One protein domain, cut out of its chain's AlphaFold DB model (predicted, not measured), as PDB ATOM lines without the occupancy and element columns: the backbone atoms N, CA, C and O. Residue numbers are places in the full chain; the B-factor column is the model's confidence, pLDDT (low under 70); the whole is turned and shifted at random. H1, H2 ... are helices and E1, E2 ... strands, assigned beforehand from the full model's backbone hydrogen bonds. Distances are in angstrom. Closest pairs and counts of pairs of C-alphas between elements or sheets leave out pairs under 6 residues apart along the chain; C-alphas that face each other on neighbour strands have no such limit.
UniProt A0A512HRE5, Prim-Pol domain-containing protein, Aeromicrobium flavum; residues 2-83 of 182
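What this domain is: This is residues 2 to 83 of the 182 residues of the protein "Prim-Pol domain-containing protein" of Aeromicrobium flavum (UniProt A0A512HRE5). This domain has little regular structure: long loops, with a two-stranded hairpin, E1 and E2, and one short helix, H1, near one end, and a loop at residues 48 to 53 making the far end. Of 82 printed residues, 14 are in named elements, E1, E2, H1 in order; the sheet is antiparallel and the class mixed. The whole is loose, radius of gyration of the C-alphas 15.0 A, spanning 44 by 34 by 23 A.

How they stand to each other: After residues 2 to 22, E1, residues 23 to 25, and E2, residues 30 to 32, form a hairpin, antiparallel at 167 degrees; N 25 and O 30 are 2.8 A apart, within hydrogen-bond range. Residues 45 to 46 pair antiparallel with 54 to 55. In H1, residues 72 to 79, every O i to N i+4 pair is within range. The closest C-alphas of E1 and H1, Val 25 and Leu 79, are 7.4 A apart.

Where its parts are: E1 measures 7.2 A from C-alpha 23 at (-19.629, -15.111, -33.720), E2 6.7 A, and H1 10.5 A, ending at C-alpha 79 (-28.059, -22.949, -32.489).

The domain as a whole: The farthest C-alphas, Gly 51 and Lys 83, are 46.2 A apart. The printed part has no cut. E1 to E2 is a tight link, E2 to H1 long. Residues 48 to 53 and 82 to 83 have pLDDT under 70.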
ATOM      1  N   ARG A   2     -13.739 -30.349 -45.966       90.69
ATOM      2  CA  ARG A   2     -13.137 -31.043 -44.814       90.69
ATOM      3  C   ARG A   2     -11.838 -30.342 -44.414       90.69
ATOM      4  O   ARG A   2     -11.052 -30.008 -45.300       90.69
ATOM      5  N   THR A   3     -11.614 -30.132 -43.118       89.31
ATOM      6  CA  THR A   3     -10.365 -29.542 -42.601       89.31
ATOM      7  C   THR A   3      -9.333 -30.627 -42.265       89.31
ATOM      8  O   THR A   3      -9.726 -31.770 -42.000       89.31
ATOM      9  N   PRO A   4      -8.030 -30.287 -42.206       85.44
ATOM     10  CA  PRO A   4      -6.975 -31.200 -41.752       85.44
ATOM     11  C   PRO A   4      -7.243 -31.836 -40.382       85.44
ATOM     12  O   PRO A   4      -6.990 -33.018 -40.188       85.44
ATOM     13  N   SER A   5      -7.833 -31.077 -39.456       84.50
ATOM     14  CA  SER A   5      -8.191 -31.533 -38.107       84.50
ATOM     15  C   SER A   5      -9.430 -32.437 -38.044       84.50
ATOM     16  O   SER A   5      -9.864 -32.808 -36.958       84.50
ATOM     17  N   GLY A   6     -10.047 -32.772 -39.182       87.19
ATOM     18  CA  GLY A   6     -11.271 -33.573 -39.202       87.19
ATOM     19  C   GLY A   6     -12.539 -32.783 -38.851       87.19
ATOM     20  O   GLY A   6     -13.543 -33.377 -38.454       87.19
ATOM     21  N   GLY A   7     -12.533 -31.464 -39.029       91.31
ATOM     22  CA  GLY A   7     -13.712 -30.596 -38.991       91.31
ATOM     23  C   GLY A   7     -14.350 -30.395 -40.371       91.31
ATOM     24  O   GLY A   7     -13.953 -31.011 -41.368       91.31
ATOM     25  N   VAL A   8     -15.366 -29.531 -40.432       93.25
ATOM     26  CA  VAL A   8     -16.044 -29.139 -41.676       93.25
ATOM     27  C   VAL A   8     -16.179 -27.623 -41.732       93.25
ATOM     28  O   VAL A   8     -16.646 -27.009 -40.780       93.25
ATOM     29  N   HIS A   9     -15.817 -27.032 -42.870       93.75
ATOM     30  CA  HIS A   9     -16.178 -25.658 -43.217       93.75
ATOM     31  C   HIS A   9     -17.277 -25.682 -44.286       93.75
ATOM     32  O   HIS A   9     -17.112 -26.315 -45.338       93.75
ATOM     33  N   ALA A  10     -18.387 -24.999 -44.011       93.25
ATOM     34  CA  ALA A  10     -19.457 -24.724 -44.966       93.25
ATOM     35  C   ALA A  10     -19.378 -23.253 -45.393       93.25
ATOM     36  O   ALA A  10     -19.148 -22.383 -44.558       93.25
ATOM     37  N   TYR A  11     -19.539 -22.998 -46.688       91.44
ATOM     38  CA  TYR A  11     -19.361 -21.680 -47.293       91.44
ATOM     39  C   TYR A  11     -20.687 -21.256 -47.899       91.44
ATOM     40  O   TYR A  11     -21.314 -22.037 -48.616       91.44
ATOM     41  N   PHE A  12     -21.083 -20.022 -47.620       92.19
ATOM     42  CA  PHE A  12     -22.292 -19.410 -48.148       92.19
ATOM     43  C   PHE A  12     -21.918 -18.071 -48.787       92.19
ATOM     44  O   PHE A  12     -20.975 -17.429 -48.315       92.19
ATOM     45  N   PRO A  13     -22.618 -17.640 -49.849       92.19
ATOM     46  CA  PRO A  13     -22.449 -16.301 -50.392       92.19
ATOM     47  C   PRO A  13     -22.671 -15.225 -49.328       92.19
ATOM     48  O   PRO A  13     -23.486 -15.390 -48.418       92.19
ATOM     49  N   VAL A  14     -21.973 -14.102 -49.482       90.00
ATOM     50  CA  VAL A  14     -22.203 -12.903 -48.672       90.00
ATOM     51  C   VAL A  14     -23.603 -12.351 -48.943       90.00
ATOM     52  O   VAL A  14     -24.036 -12.267 -50.092       90.00
ATOM     53  N   ASP A  15     -24.296 -11.931 -47.884       88.94
ATOM     54  CA  ASP A  15     -25.474 -11.074 -48.019       88.94
ATOM     55  C   ASP A  15     -25.023  -9.611 -48.095       88.94
ATOM     56  O   ASP A  15     -24.672  -9.010 -47.084       88.94
ATOM     57  N   ALA A  16     -25.045  -9.022 -49.289       85.50
ATOM     58  CA  ALA A  16     -24.643  -7.628 -49.482       85.50
ATOM     59  C   ALA A  16     -25.588  -6.611 -48.809       85.50
ATOM     60  O   ALA A  16     -25.258  -5.430 -48.724       85.50
ATOM     61  N   ARG A  17     -26.778  -7.034 -48.357       87.25
ATOM     62  CA  ARG A  17     -27.775  -6.152 -47.730       87.25
ATOM     63  C   ARG A  17     -27.643  -6.084 -46.213       87.25
ATOM     64  O   ARG A  17     -28.303  -5.249 -45.596       87.25
ATOM     65  N   ARG A  18     -26.840  -6.960 -45.604       85.00
ATOM     66  CA  ARG A  18     -26.737  -7.083 -44.149       85.00
ATOM     67  C   ARG A  18     -25.311  -7.383 -43.722       85.00
ATOM     68  O   ARG A  18     -24.705  -8.346 -44.175       85.00
ATOM     69  N   GLU A  19     -24.823  -6.615 -42.755       86.94
ATOM     70  CA  GLU A  19     -23.579  -6.942 -42.065       86.94
ATOM     71  C   GLU A  19     -23.729  -8.272 -41.309       86.94
ATOM     72  O   GLU A  19     -24.621  -8.434 -40.472       86.94
ATOM     73  N   GLN A  20     -22.835  -9.223 -41.578       90.44
ATOM     74  CA  GLN A  20     -22.801 -10.515 -40.895       90.44
ATOM     75  C   GLN A  20     -21.514 -10.627 -40.085       90.44
ATOM     76  O   GLN A  20     -20.491 -11.092 -40.582       90.44
ATOM     77  N   ARG A  21     -21.546 -10.182 -38.826       90.19
ATOM     78  CA  ARG A  21     -20.371 -10.231 -37.943       90.19
ATOM     79  C   ARG A  21     -20.023 -11.657 -37.535       90.19
ATOM     80  O   ARG A  21     -20.897 -12.507 -37.379       90.19
ATOM     81  N   SER A  22     -18.737 -11.895 -37.293       93.75
ATOM     82  CA  SER A  22     -18.264 -13.169 -36.748       93.75
ATOM     83  C   SER A  22     -18.817 -13.424 -35.337       93.75
ATOM     84  O   SER A  22     -18.892 -12.515 -34.508       93.75
ATOM     85  N   TRP A  23     -19.179 -14.669 -35.044       94.88
ATOM     86  CA  TRP A  23     -19.629 -15.111 -33.720       94.88
ATOM     87  C   TRP A  23     -19.316 -16.592 -33.509       94.88
ATOM     88  O   TRP A  23     -18.968 -17.306 -34.441       94.88
ATOM     89  N   GLN A  24     -19.447 -17.066 -32.270       95.00
ATOM     90  CA  GLN A  24     -19.217 -18.466 -31.918       95.00
ATOM     91  C   GLN A  24     -20.296 -18.996 -30.972       95.00
ATOM     92  O   GLN A  24     -20.845 -18.259 -30.149       95.00
ATOM     93  N   VAL A  25     -20.555 -20.297 -31.070       95.69
ATOM     94  CA  VAL A  25     -21.325 -21.096 -30.116       95.69
ATOM     95  C   VAL A  25     -20.409 -22.214 -29.620       95.69
ATOM     96  O   VAL A  25     -20.488 -23.361 -30.060       95.69
ATOM     97  N   ALA A  26     -19.520 -21.869 -28.684       91.44
ATOM     98  CA  ALA A  26     -18.466 -22.763 -28.193       91.44
ATOM     99  C   ALA A  26     -19.007 -24.105 -27.666       91.44
ATOM    100  O   ALA A  26     -18.445 -25.155 -27.961       91.44
ATOM    101  N   ALA A  27     -20.155 -24.093 -26.977       90.56
ATOM    102  CA  ALA A  27     -20.812 -25.299 -26.457       90.56
ATOM    103  C   ALA A  27     -21.290 -26.281 -27.545       90.56
ATOM    104  O   ALA A  27     -21.677 -27.407 -27.237       90.56
ATOM    105  N   LYS A  28     -21.323 -25.846 -28.808       92.50
ATOM    106  CA  LYS A  28     -21.666 -26.662 -29.978       92.50
ATOM    107  C   LYS A  28     -20.485 -26.836 -30.931       92.50
ATOM    108  O   LYS A  28     -20.661 -27.462 -31.967       92.50
ATOM    109  N   HIS A  29     -19.310 -26.300 -30.587       93.88
ATOM    110  CA  HIS A  29     -18.114 -26.301 -31.433       93.88
ATOM    111  C   HIS A  29     -18.363 -25.690 -32.824       93.88
ATOM    112  O   HIS A  29     -17.869 -26.194 -33.830       93.88
ATOM    113  N   ILE A  30     -19.162 -24.616 -32.879       95.50
ATOM    114  CA  ILE A  30     -19.495 -23.905 -34.120       95.50
ATOM    115  C   ILE A  30     -18.969 -22.476 -34.047       95.50
ATOM    116  O   ILE A  30     -19.354 -21.720 -33.155       95.50
ATOM    117  N   ASP A  31     -18.187 -22.101 -35.055       94.94
ATOM    118  CA  ASP A  31     -17.760 -20.731 -35.317       94.94
ATOM    119  C   ASP A  31     -18.369 -20.244 -36.634       94.94
ATOM    120  O   ASP A  31     -18.289 -20.925 -37.658       94.94
ATOM    121  N   PHE A  32     -18.932 -19.040 -36.626       95.44
ATOM    122  CA  PHE A  32     -19.334 -18.312 -37.820       95.44
ATOM    123  C   PHE A  32     -18.300 -17.232 -38.119       95.44
ATOM    124  O   PHE A  32     -18.041 -16.351 -37.293       95.44
ATOM    125  N   ARG A  33     -17.700 -17.298 -39.308       95.25
ATOM    126  CA  ARG A  33     -16.685 -16.351 -39.773       95.25
ATOM    127  C   ARG A  33     -17.290 -15.491 -40.875       95.25
ATOM    128  O   ARG A  33     -17.457 -15.962 -41.995       95.25
ATOM    129  N   GLY A  34     -17.648 -14.265 -40.512       92.81
ATOM    130  CA  GLY A  34     -18.187 -13.253 -41.418       92.81
ATOM    131  C   GLY A  34     -17.257 -12.044 -41.503       92.81
ATOM    132  O   GLY A  34     -16.039 -12.213 -41.530       92.81
ATOM    133  N   GLU A  35     -17.815 -10.835 -41.494       89.50
ATOM    134  CA  GLU A  35     -17.069  -9.572 -41.582       89.50
ATOM    135  C   GLU A  35     -15.901  -9.531 -40.574       89.50
ATOM    136  O   GLU A  35     -16.054  -9.903 -39.401       89.50
ATOM    137  N   GLY A  36     -14.715  -9.126 -41.044       86.38
ATOM    138  CA  GLY A  36     -13.478  -9.064 -40.252       86.38
ATOM    139  C   GLY A  36     -12.882 -10.420 -39.842       86.38
ATOM    140  O   GLY A  36     -11.809 -10.460 -39.239       86.38
ATOM    141  N   GLY A  37     -13.551 -11.533 -40.149       87.69
ATOM    142  CA  GLY A  37     -13.051 -12.888 -39.945       87.69
ATOM    143  C   GLY A  37     -12.375 -13.439 -41.197       87.69
ATOM    144  O   GLY A  37     -12.709 -13.072 -42.319       87.69
ATOM    145  N   TYR A  38     -11.440 -14.367 -41.013       90.31
ATOM    146  CA  TYR A  38     -10.842 -15.123 -42.110       90.31
ATOM    147  C   TYR A  38     -10.875 -16.620 -41.809       90.31
ATOM    148  O   TYR A  38     -10.970 -17.047 -40.656       90.31
ATOM    149  N   ILE A  39     -10.790 -17.411 -42.874       89.44
ATOM    150  CA  ILE A  39     -10.640 -18.863 -42.834       89.44
ATOM    151  C   ILE A  39      -9.605 -19.287 -43.868       89.44
ATOM    152  O   ILE A  39      -9.440 -18.642 -44.901       89.44
ATOM    153  N   VAL A  40      -8.927 -20.394 -43.594       88.12
ATOM    154  CA  VAL A  40      -8.001 -21.016 -44.543       88.12
ATOM    155  C   VAL A  40      -8.790 -21.932 -45.482       88.12
ATOM    156  O   VAL A  40      -9.724 -22.624 -45.060       88.12
ATOM    157  N   VAL A  41      -8.439 -21.909 -46.766       85.19
ATOM    158  CA  VAL A  41      -9.151 -22.604 -47.849       85.19
ATOM    159  C   VAL A  41      -8.153 -23.308 -48.775       85.19
ATOM    160  O   VAL A  41      -6.972 -22.975 -48.754       85.19
ATOM    161  N   PRO A  42      -8.571 -24.280 -49.605       82.44
ATOM    162  CA  PRO A  42      -7.689 -24.845 -50.618       82.44
ATOM    163  C   PRO A  42      -7.180 -23.780 -51.598       82.44
ATOM    164  O   PRO A  42      -7.902 -22.823 -51.877       82.44
ATOM    165  N   PRO A  43      -5.985 -23.978 -52.177       85.44
ATOM    166  CA  PRO A  43      -5.130 -25.163 -52.054       85.44
ATOM    167  C   PRO A  43      -4.196 -25.159 -50.826       85.44
ATOM    168  O   PRO A  43      -3.213 -25.895 -50.820       85.44
ATOM    169  N   SER A  44      -4.460 -24.355 -49.785       84.12
ATOM    170  CA  SER A  44      -3.599 -24.316 -48.596       84.12
ATOM    171  C   SER A  44      -3.433 -25.689 -47.930       84.12
ATOM    172  O   SER A  44      -4.360 -26.503 -47.875       84.12
ATOM    173  N   ALA A  45      -2.248 -25.909 -47.365       82.75
ATOM    174  CA  ALA A  45      -1.889 -27.075 -46.568       82.75
ATOM    175  C   ALA A  45      -1.357 -26.612 -45.207       82.75
ATOM    176  O   ALA A  45      -0.796 -25.522 -45.092       82.75
ATOM    177  N   VAL A  46      -1.549 -27.428 -44.175       82.31
ATOM    178  CA  VAL A  46      -0.981 -27.195 -42.842       82.31
ATOM    179  C   VAL A  46       0.176 -28.159 -42.678       82.31
ATOM    180  O   VAL A  46      -0.076 -29.349 -42.775       82.31
ATOM    181  N   ALA A  47       1.396 -27.683 -42.435       79.31
ATOM    182  CA  ALA A  47       2.506 -28.546 -42.033       79.31
ATOM    183  C   ALA A  47       2.362 -28.907 -40.547       79.31
ATOM    184  O   ALA A  47       2.082 -28.024 -39.733       79.31
ATOM    185  N   ASP A  48       2.527 -30.181 -40.196       69.31
ATOM    186  CA  ASP A  48       2.752 -30.566 -38.803       69.31
ATOM    187  C   ASP A  48       4.243 -30.399 -38.441       69.31
ATOM    188  O   ASP A  48       5.065 -30.016 -39.281       69.31
ATOM    189  N   SER A  49       4.597 -30.651 -37.180       67.69
ATOM    190  CA  SER A  49       5.983 -30.577 -36.699       67.69
ATOM    191  C   SER A  49       6.937 -31.561 -37.392       67.69
ATOM    192  O   SER A  49       8.143 -31.329 -37.364       67.69
ATOM    193  N   ASP A  50       6.405 -32.607 -38.032       67.06
ATOM    194  CA  ASP A  50       7.152 -33.695 -38.671       67.06
ATOM    195  C   ASP A  50       7.124 -33.608 -40.217       67.06
ATOM    196  O   ASP A  50       7.649 -34.478 -40.914       67.06
ATOM    197  N   GLY A  51       6.535 -32.544 -40.778       58.47
ATOM    198  CA  GLY A  51       6.418 -32.302 -42.219       58.47
ATOM    199  C   GLY A  51       5.293 -33.067 -42.933       58.47
ATOM    200  O   GLY A  51       5.101 -32.868 -44.136       58.47
ATOM    201  N   VAL A  52       4.507 -33.893 -42.234       56.97
ATOM    202  CA  VAL A  52       3.340 -34.606 -42.781       56.97
ATOM    203  C   VAL A  52       2.099 -33.732 -42.629       56.97
ATOM    204  O   VAL A  52       1.262 -33.868 -41.743       56.97
ATOM    205  N   GLY A  53       1.977 -32.772 -43.536       68.62
ATOM    206  CA  GLY A  53       0.877 -31.829 -43.501       68.62
ATOM    207  C   GLY A  53      -0.480 -32.376 -43.956       68.62
ATOM    208  O   GLY A  53      -0.576 -33.215 -44.851       68.62
ATOM    209  N   GLY A  54      -1.564 -31.840 -43.390       80.44
ATOM    210  CA  GLY A  54      -2.930 -32.107 -43.844       80.44
ATOM    211  C   GLY A  54      -3.448 -31.037 -44.812       80.44
ATOM    212  O   GLY A  54      -3.147 -29.849 -44.677       80.44
ATOM    213  N   VAL A  55      -4.274 -31.449 -45.777       84.50
ATOM    214  CA  VAL A  55      -4.876 -30.560 -46.790       84.50
ATOM    215  C   VAL A  55      -6.376 -30.376 -46.576       84.50
ATOM    216  O   VAL A  55      -7.072 -31.278 -46.104       84.50
ATOM    217  N   TYR A  56      -6.893 -29.214 -46.971       86.12
ATOM    218  CA  TYR A  56      -8.333 -28.966 -47.035       86.12
ATOM    219  C   TYR A  56      -8.918 -29.662 -48.270       86.12
ATOM    220  O   TYR A  56      -8.406 -29.495 -49.375       86.12
ATOM    221  N   LYS A  57     -10.003 -30.429 -48.105       86.12
ATOM    222  CA  LYS A  57     -10.609 -31.220 -49.197       86.12
ATOM    223  C   LYS A  57     -12.036 -30.782 -49.498       86.12
ATOM    224  O   LYS A  57     -12.836 -30.603 -48.572       86.12
ATOM    225  N   SER A  58     -12.380 -30.608 -50.773       84.75
ATOM    226  CA  SER A  58     -13.778 -30.438 -51.173       84.75
ATOM    227  C   SER A  58     -14.536 -31.734 -50.911       84.75
ATOM    228  O   SER A  58     -14.024 -32.825 -51.135       84.75
ATOM    229  N   ILE A  59     -15.726 -31.601 -50.329       86.25
ATOM    230  CA  ILE A  59     -16.586 -32.743 -49.966       86.25
ATOM    231  C   ILE A  59     -17.995 -32.614 -50.540       86.25
ATOM    232  O   ILE A  59     -18.683 -33.614 -50.667       86.25
ATOM    233  N   ALA A  60     -18.419 -31.391 -50.863       81.94
ATOM    234  CA  ALA A  60     -19.682 -31.086 -51.515       81.94
ATOM    235  C   ALA A  60     -19.603 -29.670 -52.096       81.94
ATOM    236  O   ALA A  60     -19.024 -28.777 -51.464       81.94
ATOM    237  N   VAL A  61     -20.193 -29.487 -53.272       81.69
ATOM    238  CA  VAL A  61     -20.466 -28.198 -53.913       81.69
ATOM    239  C   VAL A  61     -21.942 -28.226 -54.315       81.69
ATOM    240  O   VAL A  61     -22.474 -29.293 -54.612       81.69
ATOM    241  N   ALA A  62     -22.639 -27.094 -54.252       79.12
ATOM    242  CA  ALA A  62     -24.023 -27.041 -54.710       79.12
ATOM    243  C   ALA A  62     -24.064 -27.236 -56.235       79.12
ATOM    244  O   ALA A  62     -23.555 -26.398 -56.972       79.12
ATOM    245  N   GLU A  63     -24.643 -28.347 -56.695       78.12
ATOM    246  CA  GLU A  63     -24.718 -28.690 -58.127       78.12
ATOM    247  C   GLU A  63     -26.076 -28.327 -58.748       78.12
ATOM    248  O   GLU A  63     -26.146 -27.952 -59.914       78.12
ATOM    249  N   ASN A  64     -27.156 -28.379 -57.958       81.62
ATOM    250  CA  ASN A  64     -28.535 -28.328 -58.470       81.62
ATOM    251  C   ASN A  64     -29.324 -27.072 -58.067       81.62
ATOM    252  O   ASN A  64     -30.527 -27.000 -58.300       81.62
ATOM    253  N   HIS A  65     -28.690 -26.101 -57.410       81.12
ATOM    254  CA  HIS A  65     -29.328 -24.834 -57.057       81.12
ATOM    255  C   HIS A  65     -28.294 -23.727 -56.888       81.12
ATOM    256  O   HIS A  65     -27.153 -23.979 -56.502       81.12
ATOM    257  N   GLU A  66     -28.728 -22.494 -57.134       86.31
ATOM    258  CA  GLU A  66     -27.927 -21.313 -56.848       86.31
ATOM    259  C   GLU A  66     -27.726 -21.183 -55.325       86.31
ATOM    260  O   GLU A  66     -28.717 -21.165 -54.579       86.31
ATOM    261  N   PRO A  67     -26.472 -21.124 -54.834       88.25
ATOM    262  CA  PRO A  67     -26.195 -20.924 -53.419       88.25
ATOM    263  C   PRO A  67     -26.824 -19.620 -52.928       88.25
ATOM    264  O   PRO A  67     -26.710 -18.583 -53.577       88.25
ATOM    265  N   LYS A  68     -27.455 -19.655 -51.753       91.00
ATOM    266  CA  LYS A  68     -28.048 -18.467 -51.125       91.00
ATOM    267  C   LYS A  68     -27.274 -18.074 -49.869       91.00
ATOM    268  O   LYS A  68     -26.766 -18.970 -49.187       91.00
ATOM    269  N   PRO A  69     -27.206 -16.772 -49.538       92.31
ATOM    270  CA  PRO A  69     -26.699 -16.341 -48.247       92.31
ATOM    271  C   PRO A  69     -27.468 -16.997 -47.100       92.31
ATOM    272  O   PRO A  69     -28.654 -17.312 -47.221       92.31
ATOM    273  N   VAL A  70     -26.785 -17.175 -45.975       93.00
ATOM    274  CA  VAL A  70     -27.402 -17.615 -44.723       93.00
ATOM    275  C   VAL A  70     -27.694 -16.399 -43.847       93.00
ATOM    276  O   VAL A  70     -26.909 -15.457 -43.814       93.00
ATOM    277  N   ASP A  71     -28.810 -16.412 -43.119       92.44
ATOM    278  CA  ASP A  71     -29.056 -15.418 -42.074       92.44
ATOM    279  C   ASP A  71     -28.248 -15.798 -40.823       92.44
ATOM    280  O   ASP A  71     -28.615 -16.714 -40.080       92.44
ATOM    281  N   ALA A  72     -27.128 -15.104 -40.604       91.94
ATOM    282  CA  ALA A  72     -26.222 -15.364 -39.490       91.94
ATOM    283  C   ALA A  72     -26.891 -15.241 -38.110       91.94
ATOM    284  O   ALA A  72     -26.633 -16.063 -37.229       91.94
ATOM    285  N   ASP A  73     -27.762 -14.253 -37.900       89.94
ATOM    286  CA  ASP A  73     -28.388 -14.033 -36.592       89.94
ATOM    287  C   ASP A  73     -29.520 -15.032 -36.334       89.94
ATOM    288  O   ASP A  73     -29.683 -15.506 -35.203       89.94
ATOM    289  N   ALA A  74     -30.274 -15.401 -37.374       91.31
ATOM    290  CA  ALA A  74     -31.270 -16.463 -37.278       91.31
ATOM    291  C   ALA A  74     -30.599 -17.815 -36.999       91.31
ATOM    292  O   ALA A  74     -31.032 -18.541 -36.103       91.31
ATOM    293  N   LEU A  75     -29.495 -18.123 -37.691       93.88
ATOM    294  CA  LEU A  75     -28.706 -19.330 -37.441       93.88
ATOM    295  C   LEU A  75     -28.161 -19.353 -36.010       93.88
ATOM    296  O   LEU A  75     -28.289 -20.364 -35.317       93.88
ATOM    297  N   ARG A  76     -27.601 -18.237 -35.530       92.94
ATOM    298  CA  ARG A  76     -27.127 -18.120 -34.147       92.94
ATOM    299  C   ARG A  76     -28.253 -18.370 -33.149       92.94
ATOM    300  O   ARG A  76     -28.065 -19.126 -32.199       92.94
ATOM    301  N   SER A  77     -29.415 -17.763 -33.377       90.31
ATOM    302  CA  SER A  77     -30.594 -17.909 -32.516       90.31
ATOM    303  C   SER A  77     -31.142 -19.335 -32.520       90.31
ATOM    304  O   SER A  77     -31.628 -19.807 -31.500       90.31
ATOM    305  N   PHE A  78     -31.032 -20.047 -33.639       93.81
ATOM    306  CA  PHE A  78     -31.399 -21.455 -33.730       93.81
ATOM    307  C   PHE A  78     -30.417 -22.366 -32.974       93.81
ATOM    308  O   PHE A  78     -30.837 -23.260 -32.242       93.81
ATOM    309  N   LEU A  79     -29.108 -22.134 -33.120       93.56
ATOM    310  CA  LEU A  79     -28.059 -22.949 -32.489       93.56
ATOM    311  C   LEU A  79     -27.936 -22.710 -30.980       93.56
ATOM    312  O   LEU A  79     -27.597 -23.619 -30.218       93.56
ATOM    313  N   ALA A  80     -28.179 -21.473 -30.564       88.56
ATOM    314  CA  ALA A  80     -28.130 -21.021 -29.188       88.56
ATOM    315  C   ALA A  80     -29.384 -20.185 -28.899       88.56
ATOM    316  O   ALA A  80     -29.288 -18.957 -28.789       88.56
ATOM    317  N   PRO A  81     -30.563 -20.827 -28.780       82.88
ATOM    318  CA  PRO A  81     -31.781 -20.116 -28.438       82.88
ATOM    319  C   PRO A  81     -31.558 -19.409 -27.112       82.88
ATOM    320  O   PRO A  81     -31.146 -20.025 -26.121       82.88
ATOM    321  N   SER A  82     -31.795 -18.096 -27.101       67.50
ATOM    322  CA  SER A  82     -31.789 -17.352 -25.852       67.50
ATOM    323  C   SER A  82     -32.795 -18.037 -24.942       67.50
ATOM    324  O   SER A  82     -33.966 -18.166 -25.307       67.50
ATOM    325  N   LYS A  83     -32.341 -18.518 -23.776       60.06
ATOM    326  CA  LYS A  83     -33.261 -18.889 -22.705       60.06
ATOM    327  C   LYS A  83     -34.052 -17.624 -22.449       60.06
ATOM    328  O   LYS A  83     -33.510 -16.685 -21.870       60.06
TER     329      LYS A  83